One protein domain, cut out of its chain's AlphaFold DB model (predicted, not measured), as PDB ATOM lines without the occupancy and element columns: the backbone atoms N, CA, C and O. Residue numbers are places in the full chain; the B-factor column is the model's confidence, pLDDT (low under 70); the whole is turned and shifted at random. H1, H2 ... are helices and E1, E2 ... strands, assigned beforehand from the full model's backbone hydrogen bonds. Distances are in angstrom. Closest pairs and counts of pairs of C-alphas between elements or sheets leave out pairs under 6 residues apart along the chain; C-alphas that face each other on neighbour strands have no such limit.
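AT A GLANCE: This is residues 77 to 210 of the 236 residues of an uncharacterized protein of Candidatus Dadabacteria bacterium (UniProt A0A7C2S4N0). A strongly twisted wall of six strands, E1, E2, E3, E4, E7 and E8, curls round helix H1, while H2 packs over E1 on the same face. A separate two-stranded hairpin of E5 and E6 lies toward one end, and the hairpin of E2 and E3 reaches away from both helices with its residues 98 to 108. The printed part has 134 residues, in the order E1 E2 E3 E4 E5 E6 H1 H2 E7 E8; both sheets are antiparallel, the larger one is branched, and the class is mixed, helices and strands. The whole is compact, with a radius of gyration of the C-alphas of 15.5 A and spans of 46 by 42 by 32 A.

IN THESE COORDINATES: In the branched sheet, E3 is the longest strand, residues 106 to 118, 36.0 A from C-alpha 106 at (141.495, 209.356, 224.140) to C-alpha 118 at (133.271, 200.944, 190.109). E1 is residues 77 to 84, 19.0 A, and bends by 53 degrees at residue 80. E2 is residues 95 to 100, E4 residues 127 to 133, E7 residues 194 to 200, and E8 residues 203 to 209, ending at C-alpha 209 at (137.506, 214.839, 188.628). The smaller sheet has E5, residues 136 to 141, and E6, residues 144 to 149. H1 is residues 154 to 165, 16.3 A, and H2 residues 181 to 191, 15.3 A.

HOW THE PARTS SIT: E3 has staggered neighbours: E1 and E2 on one side, E4 on the other side. N 82 and O 115 are 2.8 A apart in the pair of E1 and E3, N 97 and O 109 2.8 A in the hairpin of E2 and E3, and N 114 and O 130 2.8 A in the hairpin of E3 and E4; E2, E3 and E4 make a meander, each strand the antiparallel neighbour of the one before. On the other side of E1 from E3 is E7, with N 79 and O 195 at 2.9 A, and E7 forms a hairpin with E8, with N 196 and O 208 at 2.9 A. H1 is on this sheet; its closest C-alphas to E8 are those of Ile 165 and Asn 209, 5.7 A apart. H2 is on the same face, over E1 at a height over the sheet of 8.8 A, slantwise to the strands at 39 degrees to E1 on the local plane; the C-alphas of Phe 84 and Glu 185 are their closest, at 6.5 A. E4 runs on into E5 at 58 degrees, and N 139 and O 146 of the hairpin of E5 and E6 are 2.9 A apart. In H1 and H2 every O i to N i+4 pair is within hydrogen-bond range.

THE WHOLE: The C-alphas of Pro 122 and Gly 143, the two farthest apart, are 50.1 A from each other. The printed part has no cut. The link from H1 to H2, residues 166 to 180, is long. The mean pLDDT of the printed part is 94.0, and residue 152 is under 70.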
ATOM      1  N   PHE A  77     140.684 203.614 189.426       97.06
ATOM      2  CA  PHE A  77     139.360 203.150 189.038       97.06
ATOM      3  C   PHE A  77     138.454 204.343 188.789       97.06
ATOM      4  O   PHE A  77     138.565 205.357 189.471       97.06
ATOM      5  N   ARG A  78     137.519 204.181 187.857       97.81
ATOM      6  CA  ARG A  78     136.409 205.105 187.644       97.81
ATOM      7  C   ARG A  78     135.173 204.577 188.359       97.81
ATOM      8  O   ARG A  78     134.879 203.376 188.304       97.81
ATOM      9  N   GLY A  79     134.468 205.450 189.062       97.62
ATOM     10  CA  GLY A  79     133.259 205.073 189.773       97.62
ATOM     11  C   GLY A  79     132.394 206.252 190.174       97.62
ATOM     12  O   GLY A  79     132.706 207.402 189.888       97.62
ATOM     13  N   ARG A  80     131.298 205.940 190.861       98.12
ATOM     14  CA  ARG A  80     130.355 206.922 191.405       98.12
ATOM     15  C   ARG A  80     129.875 206.505 192.783       98.12
ATOM     16  O   ARG A  80     129.930 205.324 193.138       98.12
ATOM     17  N   VAL A  81     129.374 207.457 193.559       98.50
ATOM     18  CA  VAL A  81     128.732 207.149 194.841       98.50
ATOM     19  C   VAL A  81     127.428 206.392 194.576       98.50
ATOM     20  O   VAL A  81     126.597 206.835 193.794       98.50
ATOM     21  N   GLU A  82     127.260 205.235 195.216       98.00
ATOM     22  CA  GLU A  82     126.033 204.432 195.147       98.00
ATOM     23  C   GLU A  82     125.100 204.733 196.322       98.00
ATOM     24  O   GLU A  82     123.893 204.839 196.135       98.00
ATOM     25  N   LYS A  83     125.660 204.860 197.531       98.06
ATOM     26  CA  LYS A  83     124.934 205.215 198.760       98.06
ATOM     27  C   LYS A  83     125.884 205.554 199.899       98.06
ATOM     28  O   LYS A  83     127.083 205.277 199.837       98.06
ATOM     29  N   PHE A  84     125.351 206.083 200.985       98.25
ATOM     30  CA  PHE A  84     126.012 206.179 202.274       98.25
ATOM     31  C   PHE A  84     125.636 204.951 203.109       98.25
ATOM     32  O   PHE A  84     124.523 204.433 203.053       98.25
ATOM     33  N   ALA A  85     126.590 204.422 203.867       96.75
ATOM     34  CA  ALA A  85     126.364 203.244 204.687       96.75
ATOM     35  C   ALA A  85     125.408 203.574 205.844       96.75
ATOM     36  O   ALA A  85     125.700 204.426 206.687       96.75
ATOM     37  N   SER A  86     124.300 202.845 205.911       96.00
ATOM     38  CA  SER A  86     123.329 202.866 207.003       96.00
ATOM     39  C   SER A  86     122.847 201.443 207.301       96.00
ATOM     40  O   SER A  86     123.157 200.498 206.569       96.00
ATOM     41  N   ARG A  87     122.131 201.268 208.416       91.94
ATOM     42  CA  ARG A  87     121.416 200.017 208.688       91.94
ATOM     43  C   ARG A  87     120.175 199.931 207.806       91.94
ATOM     44  O   ARG A  87     119.670 200.944 207.328       91.94
ATOM     45  N   GLU A  88     119.681 198.715 207.613       91.44
ATOM     46  CA  GLU A  88     118.446 198.482 206.870       91.44
ATOM     47  C   GLU A  88     117.283 199.278 207.484       91.44
ATOM     48  O   GLU A  88     117.057 199.227 208.691       91.44
ATOM     49  N   GLY A  89     116.594 200.066 206.652       93.12
ATOM     50  CA  GLY A  89     115.498 200.944 207.073       93.12
ATOM     51  C   GLY A  89     115.914 202.251 207.768       93.12
ATOM     52  O   GLY A  89     115.046 203.069 208.067       93.12
ATOM     53  N   GLU A  90     117.207 202.493 208.007       95.38
ATOM     54  CA  GLU A  90     117.695 203.709 208.671       95.38
ATOM     55  C   GLU A  90     118.321 204.710 207.684       95.38
ATOM     56  O   GLU A  90     118.980 204.345 206.706       95.38
ATOM     57  N   LYS A  91     118.177 206.008 207.990       96.25
ATOM     58  CA  LYS A  91     118.890 207.090 207.292       96.25
ATOM     59  C   LYS A  91     120.379 207.090 207.670       96.25
ATOM     60  O   LYS A  91     120.705 206.800 208.827       96.25
ATOM     61  N   PRO A  92     121.294 207.476 206.759       97.12
ATOM     62  CA  PRO A  92     122.711 207.565 207.089       97.12
ATOM     63  C   PRO A  92     122.933 208.539 208.246       97.12
ATOM     64  O   PRO A  92     122.378 209.638 208.290       97.12
ATOM     65  N   SER A  93     123.739 208.105 209.212       96.62
ATOM     66  CA  SER A  93     124.048 208.861 210.424       96.62
ATOM     67  C   SER A  93     125.530 208.707 210.767       96.62
ATOM     68  O   SER A  93     126.108 207.640 210.541       96.62
ATOM     69  N   PRO A  94     126.174 209.749 211.313       95.94
ATOM     70  CA  PRO A  94     127.583 209.681 211.659       95.94
ATOM     71  C   PRO A  94     127.817 208.704 212.810       95.94
ATOM     72  O   PRO A  94     127.146 208.737 213.842       95.94
ATOM     73  N   ILE A  95     128.832 207.865 212.652       94.19
ATOM     74  CA  ILE A  95     129.277 206.892 213.639       94.19
ATOM     75  C   ILE A  95     130.334 207.546 214.521       94.19
ATOM     76  O   ILE A  95     131.310 208.120 214.034       94.19
ATOM     77  N   THR A  96     130.152 207.416 215.831       93.06
ATOM     78  CA  THR A  96     131.105 207.893 216.832       93.06
ATOM     79  C   THR A  96     132.079 206.776 217.196       93.06
ATOM     80  O   THR A  96     131.663 205.661 217.502       93.06
ATOM     81  N   ARG A  97     133.381 207.067 217.167       88.50
ATOM     82  CA  ARG A  97     134.449 206.152 217.587       88.50
ATOM     83  C   ARG A  97     135.375 206.854 218.568       88.50
ATOM     84  O   ARG A  97     135.807 207.975 218.316       88.50
ATOM     85  N   THR A  98     135.720 206.173 219.651       89.06
ATOM     86  CA  THR A  98     136.788 206.605 220.555       89.06
ATOM     87  C   THR A  98     138.100 206.006 220.071       89.06
ATOM     88  O   THR A  98     138.197 204.794 219.882       89.06
ATOM     89  N   ILE A  99     139.095 206.856 219.842       85.62
ATOM     90  CA  ILE A  99     140.445 206.447 219.465       85.62
ATOM     91  C   ILE A  99     141.370 206.751 220.636       85.62
ATOM     92  O   ILE A  99     141.360 207.862 221.161       85.62
ATOM     93  N   THR A 100     142.179 205.766 221.013       87.38
ATOM     94  CA  THR A 100     143.272 205.935 221.972       87.38
ATOM     95  C   THR A 100     144.567 206.156 221.195       87.38
ATOM     96  O   THR A 100     144.953 205.315 220.381       87.38
ATOM     97  N   ALA A 101     145.221 207.298 221.395       85.88
ATOM     98  CA  ALA A 101     146.542 207.570 220.840       85.88
ATOM     99  C   ALA A 101     147.631 206.749 221.549       85.88
ATOM    100  O   ALA A 101     147.412 206.131 222.589       85.88
ATOM    101  N   LYS A 102     148.839 206.756 220.968       85.00
ATOM    102  CA  LYS A 102     150.011 206.058 221.524       85.00
ATOM    103  C   LYS A 102     150.408 206.562 222.916       85.00
ATOM    104  O   LYS A 102     150.998 205.808 223.675       85.00
ATOM    105  N   ASP A 103     150.083 207.811 223.234       88.56
ATOM    106  CA  ASP A 103     150.320 208.442 224.536       88.56
ATOM    107  C   ASP A 103     149.234 208.113 225.581       88.56
ATOM    108  O   ASP A 103     149.283 208.611 226.702       88.56
ATOM    109  N   GLY A 104     148.244 207.285 225.230       88.69
ATOM    110  CA  GLY A 104     147.127 206.924 226.100       88.69
ATOM    111  C   GLY A 104     145.992 207.951 226.134       88.69
ATOM    112  O   GLY A 104     144.948 207.666 226.722       88.69
ATOM    113  N   SER A 105     146.140 209.108 225.480       89.31
ATOM    114  CA  SER A 105     145.050 210.074 225.355       89.31
ATOM    115  C   SER A 105     143.917 209.491 224.511       89.31
ATOM    116  O   SER A 105     144.140 208.748 223.552       89.31
ATOM    117  N   THR A 106     142.676 209.804 224.882       89.50
ATOM    118  CA  THR A 106     141.495 209.356 224.140       89.50
ATOM    119  C   THR A 106     140.803 210.541 223.502       89.50
ATOM    120  O   THR A 106     140.635 211.591 224.119       89.50
ATOM    121  N   TYR A 107     140.403 210.379 222.249       86.06
ATOM    122  CA  TYR A 107     139.651 211.388 221.524       86.06
ATOM    123  C   TYR A 107     138.512 210.741 220.753       86.06
ATOM    124  O   TYR A 107     138.621 209.640 220.207       86.06
ATOM    125  N   THR A 108     137.390 211.446 220.727       87.69
ATOM    126  CA  THR A 108     136.188 211.010 220.031       87.69
ATOM    127  C   THR A 108     136.192 211.582 218.623       87.69
ATOM    128  O   THR A 108     136.278 212.795 218.435       87.69
ATOM    129  N   VAL A 109     136.076 210.710 217.627       88.62
ATOM    130  CA  VAL A 109     135.897 211.095 216.228       88.62
ATOM    131  C   VAL A 109     134.514 210.680 215.757       88.62
ATOM    132  O   VAL A 109     134.017 209.610 216.109       88.62
ATOM    133  N   ARG A 110     133.898 211.524 214.934       93.62
ATOM    134  CA  ARG A 110     132.700 211.174 214.172       93.62
ATOM    135  C   ARG A 110     133.103 210.962 212.719       93.62
ATOM    136  O   ARG A 110     133.989 211.651 212.213       93.62
ATOM    137  N   GLY A 111     132.468 210.017 212.047       95.25
ATOM    138  CA  GLY A 111     132.678 209.781 210.623       95.25
ATOM    139  C   GLY A 111     131.549 208.986 210.007       95.25
ATOM    140  O   GLY A 111     130.636 208.545 210.697       95.25
ATOM    141  N   PHE A 112     131.604 208.821 208.701       97.38
ATOM    142  CA  PHE A 112     130.616 208.080 207.935       97.38
ATOM    143  C   PHE A 112     131.321 207.336 206.806       97.38
ATOM    144  O   PHE A 112     132.489 207.587 206.508       97.38
ATOM    145  N   THR A 113     130.640 206.363 206.220       97.38
ATOM    146  CA  THR A 113     131.181 205.586 205.108       97.38
ATOM    147  C   THR A 113     130.300 205.800 203.900       97.38
ATOM    148  O   THR A 113     129.093 205.615 203.989       97.38
ATOM    149  N   THR A 114     130.903 206.173 202.782       97.94
ATOM    150  CA  THR A 114     130.250 206.187 201.477       97.94
ATOM    151  C   THR A 114     130.614 204.903 200.743       97.94
ATOM    152  O   THR A 114     131.676 204.323 200.967       97.94
ATOM    153  N   ILE A 115     129.699 204.395 199.933       97.81
ATOM    154  CA  ILE A 115     129.892 203.209 199.106       97.81
ATOM    155  C   ILE A 115     130.048 203.700 197.675       97.81
ATOM    156  O   ILE A 115     129.122 204.285 197.117       97.81
ATOM    157  N   ILE A 116     131.230 203.492 197.103       98.38
ATOM    158  CA  ILE A 116     131.559 203.876 195.731       98.38
ATOM    159  C   ILE A 116     131.496 202.625 194.867       98.38
ATOM    160  O   ILE A 116     132.124 201.618 195.188       98.38
ATOM    161  N   LYS A 117     130.744 202.676 193.775       97.75
ATOM    162  CA  LYS A 117     130.646 201.591 192.802       97.75
ATOM    163  C   LYS A 117     131.589 201.868 191.645       97.75
ATOM    164  O   LYS A 117     131.521 202.941 191.053       97.75
ATOM    165  N   ILE A 118     132.443 200.902 191.316       97.31
ATOM    166  CA  ILE A 118     133.271 200.944 190.109       97.31
ATOM    167  C   ILE A 118     132.339 200.824 188.904       97.31
ATOM    168  O   ILE A 118     131.530 199.895 188.842       97.31
ATOM    169  N   THR A 119     132.434 201.755 187.961       97.25
ATOM    170  CA  THR A 119     131.523 201.818 186.809       97.25
ATOM    171  C   THR A 119     132.145 201.297 185.521       97.25
ATOM    172  O   THR A 119     131.411 200.910 184.618       97.25
ATOM    173  N   GLN A 120     133.477 201.195 185.446       95.19
ATOM    174  CA  GLN A 120     134.184 200.767 184.238       95.19
ATOM    175  C   GLN A 120     135.277 199.723 184.506       95.19
ATOM    176  O   GLN A 120     135.776 199.559 185.622       95.19
ATOM    177  N   GLY A 121     135.670 199.028 183.437       93.06
ATOM    178  CA  GLY A 121     136.744 198.039 183.446       93.06
ATOM    179  C   GLY A 121     136.335 196.667 184.005       93.06
ATOM    180  O   GLY A 121     135.157 196.413 184.260       93.06
ATOM    181  N   PRO A 122     137.304 195.760 184.226       90.44
ATOM    182  CA  PRO A 122     137.043 194.374 184.638       90.44
ATOM    183  C   PRO A 122     136.435 194.240 186.043       90.44
ATOM    184  O   PRO A 122     136.030 193.154 186.445       90.44
ATOM    185  N   TYR A 123     136.385 195.340 186.794       93.50
ATOM    186  CA  TYR A 123     135.871 195.406 188.159       93.50
ATOM    187  C   TYR A 123     134.543 196.162 188.255       93.50
ATOM    188  O   TYR A 123     134.095 196.462 189.363       93.50
ATOM    189  N   ALA A 124     133.917 196.481 187.116       94.75
ATOM    190  CA  ALA A 124     132.626 197.149 187.079       94.75
ATOM    191  C   ALA A 124     131.587 196.402 187.935       94.75
ATOM    192  O   ALA A 124     131.497 195.172 187.936       94.75
ATOM    193  N   GLY A 125     130.819 197.162 188.710       93.81
ATOM    194  CA  GLY A 125     129.836 196.645 189.658       93.81
ATOM    195  C   GLY A 125     130.379 196.359 191.060       93.81
ATOM    196  O   GLY A 125     129.574 196.266 191.987       93.81
ATOM    197  N   LEU A 126     131.701 196.278 191.262       94.81
ATOM    198  CA  LEU A 126     132.263 196.144 192.608       94.81
ATOM    199  C   LEU A 126     132.098 197.429 193.417       94.81
ATOM    200  O   LEU A 126     132.305 198.536 192.923       94.81
ATOM    201  N   THR A 127     131.785 197.261 194.700       95.38
ATOM    202  CA  THR A 127     131.621 198.365 195.646       95.38
ATOM    203  C   THR A 127     132.818 198.485 196.583       95.38
ATOM    204  O   THR A 127     133.249 197.500 197.193       95.38
ATOM    205  N   VAL A 128     133.304 199.706 196.771       95.81
ATOM    206  CA  VAL A 128     134.430 200.063 197.630       95.81
ATOM    207  C   VAL A 128     133.943 201.051 198.693       95.81
ATOM    208  O   VAL A 128     133.427 202.113 198.349       95.81
ATOM    209  N   PRO A 129     134.077 200.743 199.994       95.94
ATOM    210  CA  PRO A 129     133.749 201.696 201.037       95.94
ATOM    211  C   PRO A 129     134.846 202.747 201.175       95.94
ATOM    212  O   PRO A 129     136.035 202.427 201.231       95.94
ATOM    213  N   TYR A 130     134.424 203.991 201.344       97.12
ATOM    214  CA  TYR A 130     135.283 205.130 201.594       97.12
ATOM    215  C   TYR A 130     134.864 205.816 202.890       97.12
ATOM    216  O   TYR A 130     133.737 206.282 203.040       97.12
ATOM    217  N   TYR A 131     135.751 205.801 203.884       95.56
ATOM    218  CA  TYR A 131     135.470 206.389 205.188       95.56
ATOM    219  C   TYR A 131     135.904 207.853 205.221       95.56
ATOM    220  O   TYR A 131     137.071 208.164 204.986       95.56
ATOM    221  N   LEU A 132     134.980 208.727 205.607       95.56
ATOM    222  CA  LEU A 132     135.184 210.164 205.723       95.56
ATOM    223  C   LEU A 132     134.924 210.632 207.154       95.56
ATOM    224  O   LEU A 132     134.112 210.067 207.892       95.56
ATOM    225  N   SER A 133     135.632 211.680 207.567       94.06
ATOM    226  CA  SER A 133     135.403 212.300 208.876       94.06
ATOM    227  C   SER A 133     134.158 213.180 208.829       94.06
ATOM    228  O   SER A 133     133.942 213.889 207.858       94.06
ATOM    229  N   TYR A 134     133.347 213.162 209.885       93.81
ATOM    230  CA  TYR A 134     132.171 214.019 210.013       93.81
ATOM    231  C   TYR A 134     132.571 215.276 210.784       93.81
ATOM    232  O   TYR A 134     132.609 215.281 212.015       93.81
ATOM    233  N   ILE A 135     132.935 216.315 210.039       93.19
ATOM    234  CA  ILE A 135     133.443 217.592 210.569       93.19
ATOM    235  C   ILE A 135     132.600 218.783 210.098       93.19
ATOM    236  O   ILE A 135     133.068 219.920 210.115       93.19
ATOM    237  N   PHE A 136     131.373 218.512 209.662       95.19
ATOM    238  CA  PHE A 136     130.402 219.544 209.338       95.19
ATOM    239  C   PHE A 136     130.000 220.303 210.602       95.19
ATOM    240  O   PHE A 136     129.823 219.700 211.666       95.19
ATOM    241  N   VAL A 137     129.884 221.620 210.483       94.94
ATOM    242  CA  VAL A 137     129.484 222.537 211.555       94.94
ATOM    243  C   VAL A 137     128.470 223.533 211.029       94.94
ATOM    244  O   VAL A 137     128.343 223.718 209.821       94.94
ATOM    245  N   GLU A 138     127.750 224.159 211.947       96.69
ATOM    246  CA  GLU A 138     126.919 225.309 211.637       96.69
ATOM    247  C   GLU A 138     127.811 226.527 211.379       96.69
ATOM    248  O   GLU A 138     128.709 226.818 212.173       96.69
ATOM    249  N   ASP A 139     127.564 227.217 210.270       95.19
ATOM    250  CA  ASP A 139     128.171 228.501 209.936       95.19
ATOM    251  C   ASP A 139     127.073 229.523 209.611       95.19
ATOM    252  O   ASP A 139     126.060 229.192 208.990       95.19
ATOM    253  N   PHE A 140     127.258 230.765 210.049       95.31
ATOM    254  CA  PHE A 140     126.274 231.832 209.896       95.31
ATOM    255  C   PHE A 140     126.753 232.839 208.855       95.31
ATOM    256  O   PHE A 140     127.544 233.733 209.150       95.31
ATOM    257  N   ILE A 141     126.225 232.726 207.637       91.62
ATOM    258  CA  ILE A 141     126.590 233.585 206.505       91.62
ATOM    259  C   ILE A 141     125.343 234.351 206.064       91.62
ATOM    260  O   ILE A 141     124.301 233.757 205.790       91.62
ATOM    261  N   ASN A 142     125.426 235.685 206.011       92.94
ATOM    262  CA  ASN A 142     124.328 236.564 205.574       92.94
ATOM    263  C   ASN A 142     122.987 236.299 206.294       92.94
ATOM    264  O   ASN A 142     121.920 236.320 205.680       92.94
ATOM    265  N   GLY A 143     123.037 236.006 207.598       93.44
ATOM    266  CA  GLY A 143     121.850 235.721 208.413       93.44
ATOM    267  C   GLY A 143     121.220 234.339 208.185       93.44
ATOM    268  O   GLY A 143     120.132 234.083 208.696       93.44
ATOM    269  N   LYS A 144     121.877 233.442 207.440       95.12
ATOM    270  CA  LYS A 144     121.440 232.057 207.221       95.12
ATOM    271  C   LYS A 144     122.356 231.080 207.958       95.12
ATOM    272  O   LYS A 144     123.570 231.246 207.940       95.12
ATOM    273  N   SER A 145     121.756 230.047 208.549       96.56
ATOM    274  CA  SER A 145     122.462 228.893 209.119       96.56
ATOM    275  C   SER A 145     122.755 227.870 208.014       96.56
ATOM    276  O   SER A 145     121.840 227.266 207.434       96.56
ATOM    277  N   LEU A 146     124.033 227.726 207.676       96.88
ATOM    278  CA  LEU A 146     124.543 226.933 206.562       96.88
ATOM    279  C   LEU A 146     125.562 225.897 207.036       96.88
ATOM    280  O   LEU A 146     126.142 225.998 208.116       96.88
ATOM    281  N   VAL A 147     125.780 224.877 206.212       96.62
ATOM    282  CA  VAL A 147     126.819 223.874 206.444       96.62
ATOM    283  C   VAL A 147     128.198 224.474 206.178       96.62
ATOM    284  O   VAL A 147     128.503 224.851 205.050       96.62
ATOM    285  N   GLY A 148     129.043 224.483 207.204       94.56
ATOM    286  CA  GLY A 148     130.472 224.773 207.122       94.56
ATOM    287  C   GLY A 148     131.342 223.573 207.512       94.56
ATOM    288  O   GLY A 148     130.850 222.499 207.871       94.56
ATOM    289  N   PHE A 149     132.662 223.763 207.480       92.75
ATOM    290  CA  PHE A 149     133.654 222.751 207.860       92.75
ATOM    291  C   PHE A 149     134.479 223.192 209.073       92.75
ATOM    292  O   PHE A 149     135.007 224.302 209.123       92.75
ATOM    293  N   LYS A 150     134.665 222.292 210.043       85.69
ATOM    294  CA  LYS A 150     135.504 222.539 211.221       85.69
ATOM    295  C   LYS A 150     136.996 222.402 210.892       85.69
ATOM    296  O   LYS A 150     137.462 221.279 210.750       85.69
ATOM    297  N   ALA A 151     137.730 223.522 210.917       73.69
ATOM    298  CA  ALA A 151     139.201 223.659 210.932       73.69
ATOM    299  C   ALA A 151     140.021 222.878 209.867       73.69
ATOM    300  O   ALA A 151     139.575 221.929 209.231       73.69
ATOM    301  N   ARG A 152     141.276 223.301 209.654       67.00
ATOM    302  CA  ARG A 152     142.176 222.767 208.612       67.00
ATOM    303  C   ARG A 152     142.923 221.509 209.077       67.00
ATOM    304  O   ARG A 152     143.439 221.460 210.188       67.00
ATOM    305  N   GLY A 153     143.025 220.514 208.198       77.25
ATOM    306  CA  GLY A 153     143.783 219.276 208.397       77.25
ATOM    307  C   GLY A 153     143.558 218.306 207.236       77.25
ATOM    308  O   GLY A 153     142.615 218.477 206.469       77.25
ATOM    309  N   SER A 154     144.388 217.268 207.099       77.50
ATOM    310  CA  SER A 154     144.301 216.327 205.965       77.50
ATOM    311  C   SER A 154     142.940 215.627 205.848       77.50
ATOM    312  O   SER A 154     142.441 215.417 204.749       77.50
ATOM    313  N   ARG A 155     142.294 215.321 206.980       80.56
ATOM    314  CA  ARG A 155     140.935 214.750 207.011       80.56
ATOM    315  C   ARG A 155     139.866 215.726 206.520       80.56
ATOM    316  O   ARG A 155     138.872 215.283 205.955       80.56
ATOM    317  N   THR A 156     140.071 217.023 206.748       86.38
ATOM    318  CA  THR A 156     139.202 218.075 206.218       86.38
ATOM    319  C   THR A 156     139.361 218.186 204.714       86.38
ATOM    320  O   THR A 156     138.359 218.204 204.014       86.38
ATOM    321  N   VAL A 157     140.606 218.168 204.226       90.38
ATOM    322  CA  VAL A 157     140.907 218.217 202.788       90.38
ATOM    323  C   VAL A 157     140.214 217.075 202.049       90.38
ATOM    324  O   VAL A 157     139.472 217.343 201.117       90.38
ATOM    325  N   ALA A 158     140.347 215.834 202.529       92.62
ATOM    326  CA  ALA A 158     139.709 214.678 201.894       92.62
ATOM    327  C   ALA A 158     138.171 214.779 201.846       92.62
ATOM    328  O   ALA A 158     137.551 214.379 200.865       92.62
ATOM    329  N   LEU A 159     137.537 215.314 202.898       94.94
ATOM    330  CA  LEU A 159     136.086 215.520 202.898       94.94
ATOM    331  C   LEU A 159     135.665 216.629 201.929       94.94
ATOM    332  O   LEU A 159     134.664 216.464 201.237       94.94
ATOM    333  N   MET A 160     136.388 217.750 201.911       94.56
ATOM    334  CA  MET A 160     136.105 218.865 201.005       94.56
ATOM    335  C   MET A 160     136.245 218.418 199.551       94.56
ATOM    336  O   MET A 160     135.286 218.525 198.799       94.56
ATOM    337  N   GLU A 161     137.377 217.799 199.213       94.62
ATOM    338  CA  GLU A 161     137.654 217.225 197.894       94.62
ATOM    339  C   GLU A 161     136.560 216.238 197.470       94.62
ATOM    340  O   GLU A 161     136.034 216.332 196.365       94.62
ATOM    341  N   PHE A 162     136.142 215.345 198.372       97.06
ATOM    342  CA  PHE A 162     135.019 214.450 198.111       97.06
ATOM    343  C   PHE A 162     133.726 215.212 197.792       97.06
ATOM    344  O   PHE A 162     133.049 214.872 196.823       97.06
ATOM    345  N   CYS A 163     133.361 216.225 198.583       96.81
ATOM    346  CA  CYS A 163     132.136 216.997 198.352       96.81
ATOM    347  C   CYS A 163     132.192 217.779 197.029       96.81
ATOM    348  O   CYS A 163     131.184 217.851 196.325       96.81
ATOM    349  N   ASP A 164     133.358 218.316 196.675       95.12
ATOM    350  CA  ASP A 164     133.567 219.075 195.442       95.12
ATOM    351  C   ASP A 164     133.464 218.165 194.210       95.12
ATOM    352  O   ASP A 164     132.677 218.435 193.302       95.12
ATOM    353  N   ILE A 165     134.187 217.039 194.213       96.56
ATOM    354  CA  ILE A 165     134.203 216.062 193.111       96.56
ATOM    355  C   ILE A 165     132.828 215.430 192.904       96.56
ATOM    356  O   ILE A 165     132.353 215.295 191.782       96.56
ATOM    357  N   THR A 166     132.137 215.080 193.990       96.75
ATOM    358  CA  THR A 166     130.798 214.477 193.898       96.75
ATOM    359  C   THR A 166     129.696 215.481 193.560       96.75
ATOM    360  O   THR A 166     128.539 215.092 193.397       96.75
ATOM    361  N   GLY A 167     130.028 216.770 193.451       95.31
ATOM    362  CA  GLY A 167     129.079 217.816 193.092       95.31
ATOM    363  C   GLY A 167     128.087 218.173 194.200       95.31
ATOM    364  O   GLY A 167     127.051 218.771 193.911       95.31
ATOM    365  N   ALA A 168     128.389 217.874 195.468       96.00
ATOM    366  CA  ALA A 168     127.501 218.141 196.607       96.00
ATOM    367  C   ALA A 168     127.018 219.607 196.690       96.00
ATOM    368  O   ALA A 168     125.920 219.891 197.190       96.00
ATOM    369  N   TRP A 169     127.833 220.532 196.174       94.88
ATOM    370  CA  TRP A 169     127.603 221.978 196.183       94.88
ATOM    371  C   TRP A 169     127.043 222.545 194.874       94.88
ATOM    372  O   TRP A 169     126.776 223.742 194.818       94.88
ATOM    373  N   ARG A 170     126.820 221.733 193.827       92.44
ATOM    374  CA  ARG A 170     126.346 222.226 192.514       92.44
ATOM    375  C   ARG A 170     125.001 222.951 192.598       92.44
ATOM    376  O   ARG A 170     124.775 223.920 191.887       92.44
ATOM    377  N   LYS A 171     124.139 222.543 193.535       91.00
ATOM    378  CA  LYS A 171     122.847 223.197 193.829       91.00
ATOM    379  C   LYS A 171     122.959 224.377 194.805       91.00
ATOM    380  O   LYS A 171     121.959 224.787 195.392       91.00
ATOM    381  N   GLY A 172     124.168 224.886 195.022       93.56
ATOM    382  CA  GLY A 172     124.463 225.973 195.946       93.56
ATOM    383  C   GLY A 172     124.527 225.541 197.412       93.56
ATOM    384  O   GLY A 172     124.685 224.364 197.752       93.56
ATOM    385  N   GLU A 173     124.399 226.529 198.293       94.56
ATOM    386  CA  GLU A 173     124.527 226.389 199.745       94.56
ATOM    387  C   GLU A 173     123.579 225.316 200.325       94.56
ATOM    388  O   GLU A 173     122.473 225.064 199.829       94.56
ATOM    389  N   MET A 174     124.006 224.656 201.404       95.31
ATOM    390  CA  MET A 174     123.199 223.676 202.136       95.31
ATOM    391  C   MET A 174     122.835 224.238 203.508       95.31
ATOM    392  O   MET A 174     123.710 224.714 204.228       95.31
ATOM    393  N   LYS A 175     121.553 224.161 203.884       96.56
ATOM    394  CA  LYS A 175     121.111 224.506 205.243       96.56
ATOM    395  C   LYS A 175     121.707 223.528 206.247       96.56
ATOM    396  O   LYS A 175     121.713 222.322 205.991       96.56
ATOM    397  N   TYR A 176     122.167 224.042 207.380       96.94
ATOM    398  CA  TYR A 176     122.680 223.193 208.445       96.94
ATOM    399  C   TYR A 176     121.568 222.359 209.101       96.94
ATOM    400  O   TYR A 176     120.414 222.780 209.208       96.94
ATOM    401  N   SER A 177     121.937 221.163 209.546       96.62
ATOM    402  CA  SER A 177     121.170 220.321 210.459       96.62
ATOM    403  C   SER A 177     122.142 219.461 211.275       96.62
ATOM    404  O   SER A 177     123.279 219.233 210.861       96.62
ATOM    405  N   ASP A 178     121.707 218.925 212.417       94.06
ATOM    406  CA  ASP A 178     122.577 218.093 213.267       94.06
ATOM    407  C   ASP A 178     123.105 216.833 212.559       94.06
ATOM    408  O   ASP A 178     124.208 216.343 212.845       94.06
ATOM    409  N   ASN A 179     122.314 216.313 211.616       96.75
ATOM    410  CA  ASN A 179     122.693 215.242 210.708       96.75
ATOM    411  C   ASN A 179     122.398 215.646 209.262       96.75
ATOM    412  O   ASN A 179     121.282 215.457 208.768       96.75
ATOM    413  N   ILE A 180     123.420 216.152 208.575       97.38
ATOM    414  CA  ILE A 180     123.294 216.570 207.176       97.38
ATOM    415  C   ILE A 180     123.401 215.407 206.186       97.38
ATOM    416  O   ILE A 180     123.131 215.597 205.004       97.38
ATOM    417  N   LEU A 181     123.820 214.215 206.636       98.06
ATOM    418  CA  LEU A 181     124.151 213.099 205.742       98.06
ATOM    419  C   LEU A 181     123.008 212.699 204.802       98.06
ATOM    420  O   LEU A 181     123.313 212.460 203.641       98.06
ATOM    421  N   PRO A 182     121.726 212.672 205.222       98.25
ATOM    422  CA  PRO A 182     120.635 212.352 204.303       98.25
ATOM    423  C   PRO A 182     120.489 213.385 203.177       98.25
ATOM    424  O   PRO A 182     120.281 213.023 202.026       98.25
ATOM    425  N   THR A 183     120.636 214.674 203.495       97.94
ATOM    426  CA  THR A 183     120.577 215.759 202.502       97.94
ATOM    427  C   THR A 183     121.795 215.732 201.582       97.94
ATOM    428  O   THR A 183     121.672 215.953 200.379       97.94
ATOM    429  N   LEU A 184     122.976 215.466 202.144       98.12
ATOM    430  CA  LEU A 184     124.224 215.359 201.397       98.12
ATOM    431  C   LEU A 184     124.196 214.173 200.425       98.12
ATOM    432  O   LEU A 184     124.537 214.345 199.259       98.12
ATOM    433  N   GLU A 185     123.754 213.002 200.890       98.31
ATOM    434  CA  GLU A 185     123.564 211.809 200.062       98.31
ATOM    435  C   GLU A 185     122.590 212.091 198.915       98.31
ATOM    436  O   GLU A 185     122.950 211.882 197.761       98.31
ATOM    437  N   ASP A 186     121.401 212.634 199.201       98.06
ATOM    438  CA  ASP A 186     120.400 212.956 198.176       98.06
ATOM    439  C   ASP A 186     120.959 213.882 197.086       98.06
ATOM    440  O   ASP A 186     120.758 213.631 195.897       98.06
ATOM    441  N   ARG A 187     121.710 214.927 197.463       97.44
ATOM    442  CA  ARG A 187     122.349 215.818 196.485       97.44
ATOM    443  C   ARG A 187     123.372 215.082 195.629       97.44
ATOM    444  O   ARG A 187     123.294 215.172 194.411       97.44
ATOM    445  N   ILE A 188     124.287 214.341 196.249       97.81
ATOM    446  CA  ILE A 188     125.344 213.610 195.536       97.81
ATOM    447  C   ILE A 188     124.751 212.571 194.577       97.81
ATOM    448  O   ILE A 188     125.163 212.486 193.423       97.81
ATOM    449  N   LEU A 189     123.761 211.799 195.033       97.75
ATOM    450  CA  LEU A 189     123.126 210.770 194.210       97.75
ATOM    451  C   LEU A 189     122.330 211.373 193.048       97.75
ATOM    452  O   LEU A 189     122.349 210.808 191.959       97.75
ATOM    453  N   LYS A 190     121.683 212.530 193.247       97.06
ATOM    454  CA  LYS A 190     121.009 213.270 192.168       97.06
ATOM    455  C   LYS A 190     121.978 213.807 191.123       97.06
ATOM    456  O   LYS A 190     121.612 213.870 189.957       97.06
ATOM    457  N   GLU A 191     123.179 214.214 191.524       95.94
ATOM    458  CA  GLU A 191     124.195 214.638 190.561       95.94
ATOM    459  C   GLU A 191     124.802 213.448 189.806       95.94
ATOM    460  O   GLU A 191     125.156 213.585 188.636       95.94
ATOM    461  N   GLY A 192     124.933 212.288 190.455       95.25
ATOM    462  CA  GLY A 192     125.383 211.056 189.804       95.25
ATOM    463  C   GLY A 192     126.787 211.141 189.197       95.25
ATOM    464  O   GLY A 192     127.085 210.385 188.276       95.25
ATOM    465  N   VAL A 193     127.627 212.061 189.689       96.44
ATOM    466  CA  VAL A 193     128.946 212.359 189.116       96.44
ATOM    467  C   VAL A 193     129.846 211.129 189.175       96.44
ATOM    468  O   VAL A 193     130.010 210.512 190.234       96.44
ATOM    469  N   GLU A 194     130.448 210.797 188.035       97.56
ATOM    470  CA  GLU A 194     131.550 209.847 187.974       97.56
ATOM    471  C   GLU A 194     132.886 210.552 188.200       97.56
ATOM    472  O   GLU A 194     133.096 211.689 187.784       97.56
ATOM    473  N   PHE A 195     133.804 209.859 188.859       97.88
ATOM    474  CA  PHE A 195     135.133 210.362 189.168       97.88
ATOM    475  C   PHE A 195     136.150 209.225 189.176       97.88
ATOM    476  O   PHE A 195     135.802 208.043 189.293       97.88
ATOM    477  N   GLU A 196     137.423 209.583 189.064       97.81
ATOM    478  CA  GLU A 196     138.523 208.650 189.254       97.81
ATOM    479  C   GLU A 196     138.933 208.596 190.723       97.81
ATOM    480  O   GLU A 196     138.868 209.579 191.460       97.81
ATOM    481  N   PHE A 197     139.376 207.430 191.173       97.88
ATOM    482  CA  PHE A 197     139.920 207.257 192.507       97.88
ATOM    483  C   PHE A 197     141.080 206.273 192.509       97.88
ATOM    484  O   PHE A 197     141.084 205.258 191.808       97.88
ATOM    485  N   VAL A 198     142.075 206.567 193.344       97.19
ATOM    486  CA  VAL A 198     143.259 205.723 193.500       97.19
ATOM    487  C   VAL A 198     143.096 204.878 194.746       97.19
ATOM    488  O   VAL A 198     142.884 205.392 195.848       97.19
ATOM    489  N   MET A 199     143.248 203.567 194.580       96.81
ATOM    490  CA  MET A 199     143.345 202.640 195.693       96.81
ATOM    491  C   MET A 199     144.792 202.297 196.001       96.81
ATOM    492  O   MET A 199     145.596 202.015 195.107       96.81
ATOM    493  N   ARG A 200     145.091 202.245 197.295       95.81
ATOM    494  CA  ARG A 200     146.315 201.673 197.835       95.81
ATOM    495  C   ARG A 200     145.983 200.833 199.053       95.81
ATOM    496  O   ARG A 200     145.270 201.275 199.951       95.81
ATOM    497  N   ASP A 201     146.515 199.620 199.088       93.19
ATOM    498  CA  ASP A 201     146.331 198.687 200.198       93.19
ATOM    499  C   ASP A 201     144.862 198.377 200.556       93.19
ATOM    500  O   ASP A 201     144.562 198.024 201.696       93.19
ATOM    501  N   GLY A 202     143.954 198.468 199.580       93.00
ATOM    502  CA  GLY A 202     142.515 198.256 199.767       93.00
ATOM    503  C   GLY A 202     141.742 199.482 200.257       93.00
ATOM    504  O   GLY A 202     140.556 199.364 200.562       93.00
ATOM    505  N   TYR A 203     142.390 200.646 200.324       94.44
ATOM    506  CA  TYR A 203     141.792 201.913 200.738       94.44
ATOM    507  C   TYR A 203     141.881 202.938 199.618       94.44
ATOM    508  O   TYR A 203     142.866 202.980 198.888       94.44
ATOM    509  N   ILE A 204     140.869 203.794 199.512       95.88
ATOM    510  CA  ILE A 204     140.929 204.962 198.634       95.88
ATOM    511  C   ILE A 204     141.827 206.013 199.284       95.88
ATOM    512  O   ILE A 204     141.630 206.356 200.453       95.88
ATOM    513  N   ILE A 205     142.811 206.500 198.531       95.69
ATOM    514  CA  ILE A 205     143.796 207.478 199.009       95.69
ATOM    515  C   ILE A 205     143.679 208.847 198.337       95.69
ATOM    516  O   ILE A 205     144.129 209.825 198.927       95.69
ATOM    517  N   SER A 206     143.086 208.922 197.145       94.94
ATOM    518  CA  SER A 206     142.829 210.173 196.427       94.94
ATOM    519  C   SER A 206     141.670 210.013 195.450       94.94
ATOM    520  O   SER A 206     141.336 208.891 195.052       94.94
ATOM    521  N   LEU A 207     141.064 211.144 195.097       97.06
ATOM    522  CA  LEU A 207     139.955 211.276 194.163       97.06
ATOM    523  C   LEU A 207     140.355 212.292 193.083       97.06
ATOM    524  O   LEU A 207     141.123 213.204 193.360       97.06
ATOM    525  N   TYR A 208     139.841 212.152 191.868       96.25
ATOM    526  CA  TYR A 208     140.086 213.093 190.776       96.25
ATOM    527  C   TYR A 208     138.802 213.304 189.983       96.25
ATOM    528  O   TYR A 208     138.089 212.348 189.674       96.25
ATOM    529  N   ASN A 209     138.520 214.558 189.634       93.88
ATOM    530  CA  ASN A 209     137.506 214.839 188.628       93.88
ATOM    531  C   ASN A 209     137.969 214.297 187.279       93.88
ATOM    532  O   ASN A 209     139.137 214.418 186.915       93.88
ATOM    533  N   ILE A 210     137.026 213.742 186.532       90.06
ATOM    534  CA  ILE A 210     137.242 213.402 185.134       90.06
ATOM    535  C   ILE A 210     136.994 214.699 184.372       90.06
ATOM    536  O   ILE A 210     135.853 215.072 184.109       90.06
TER     537      ILE A 210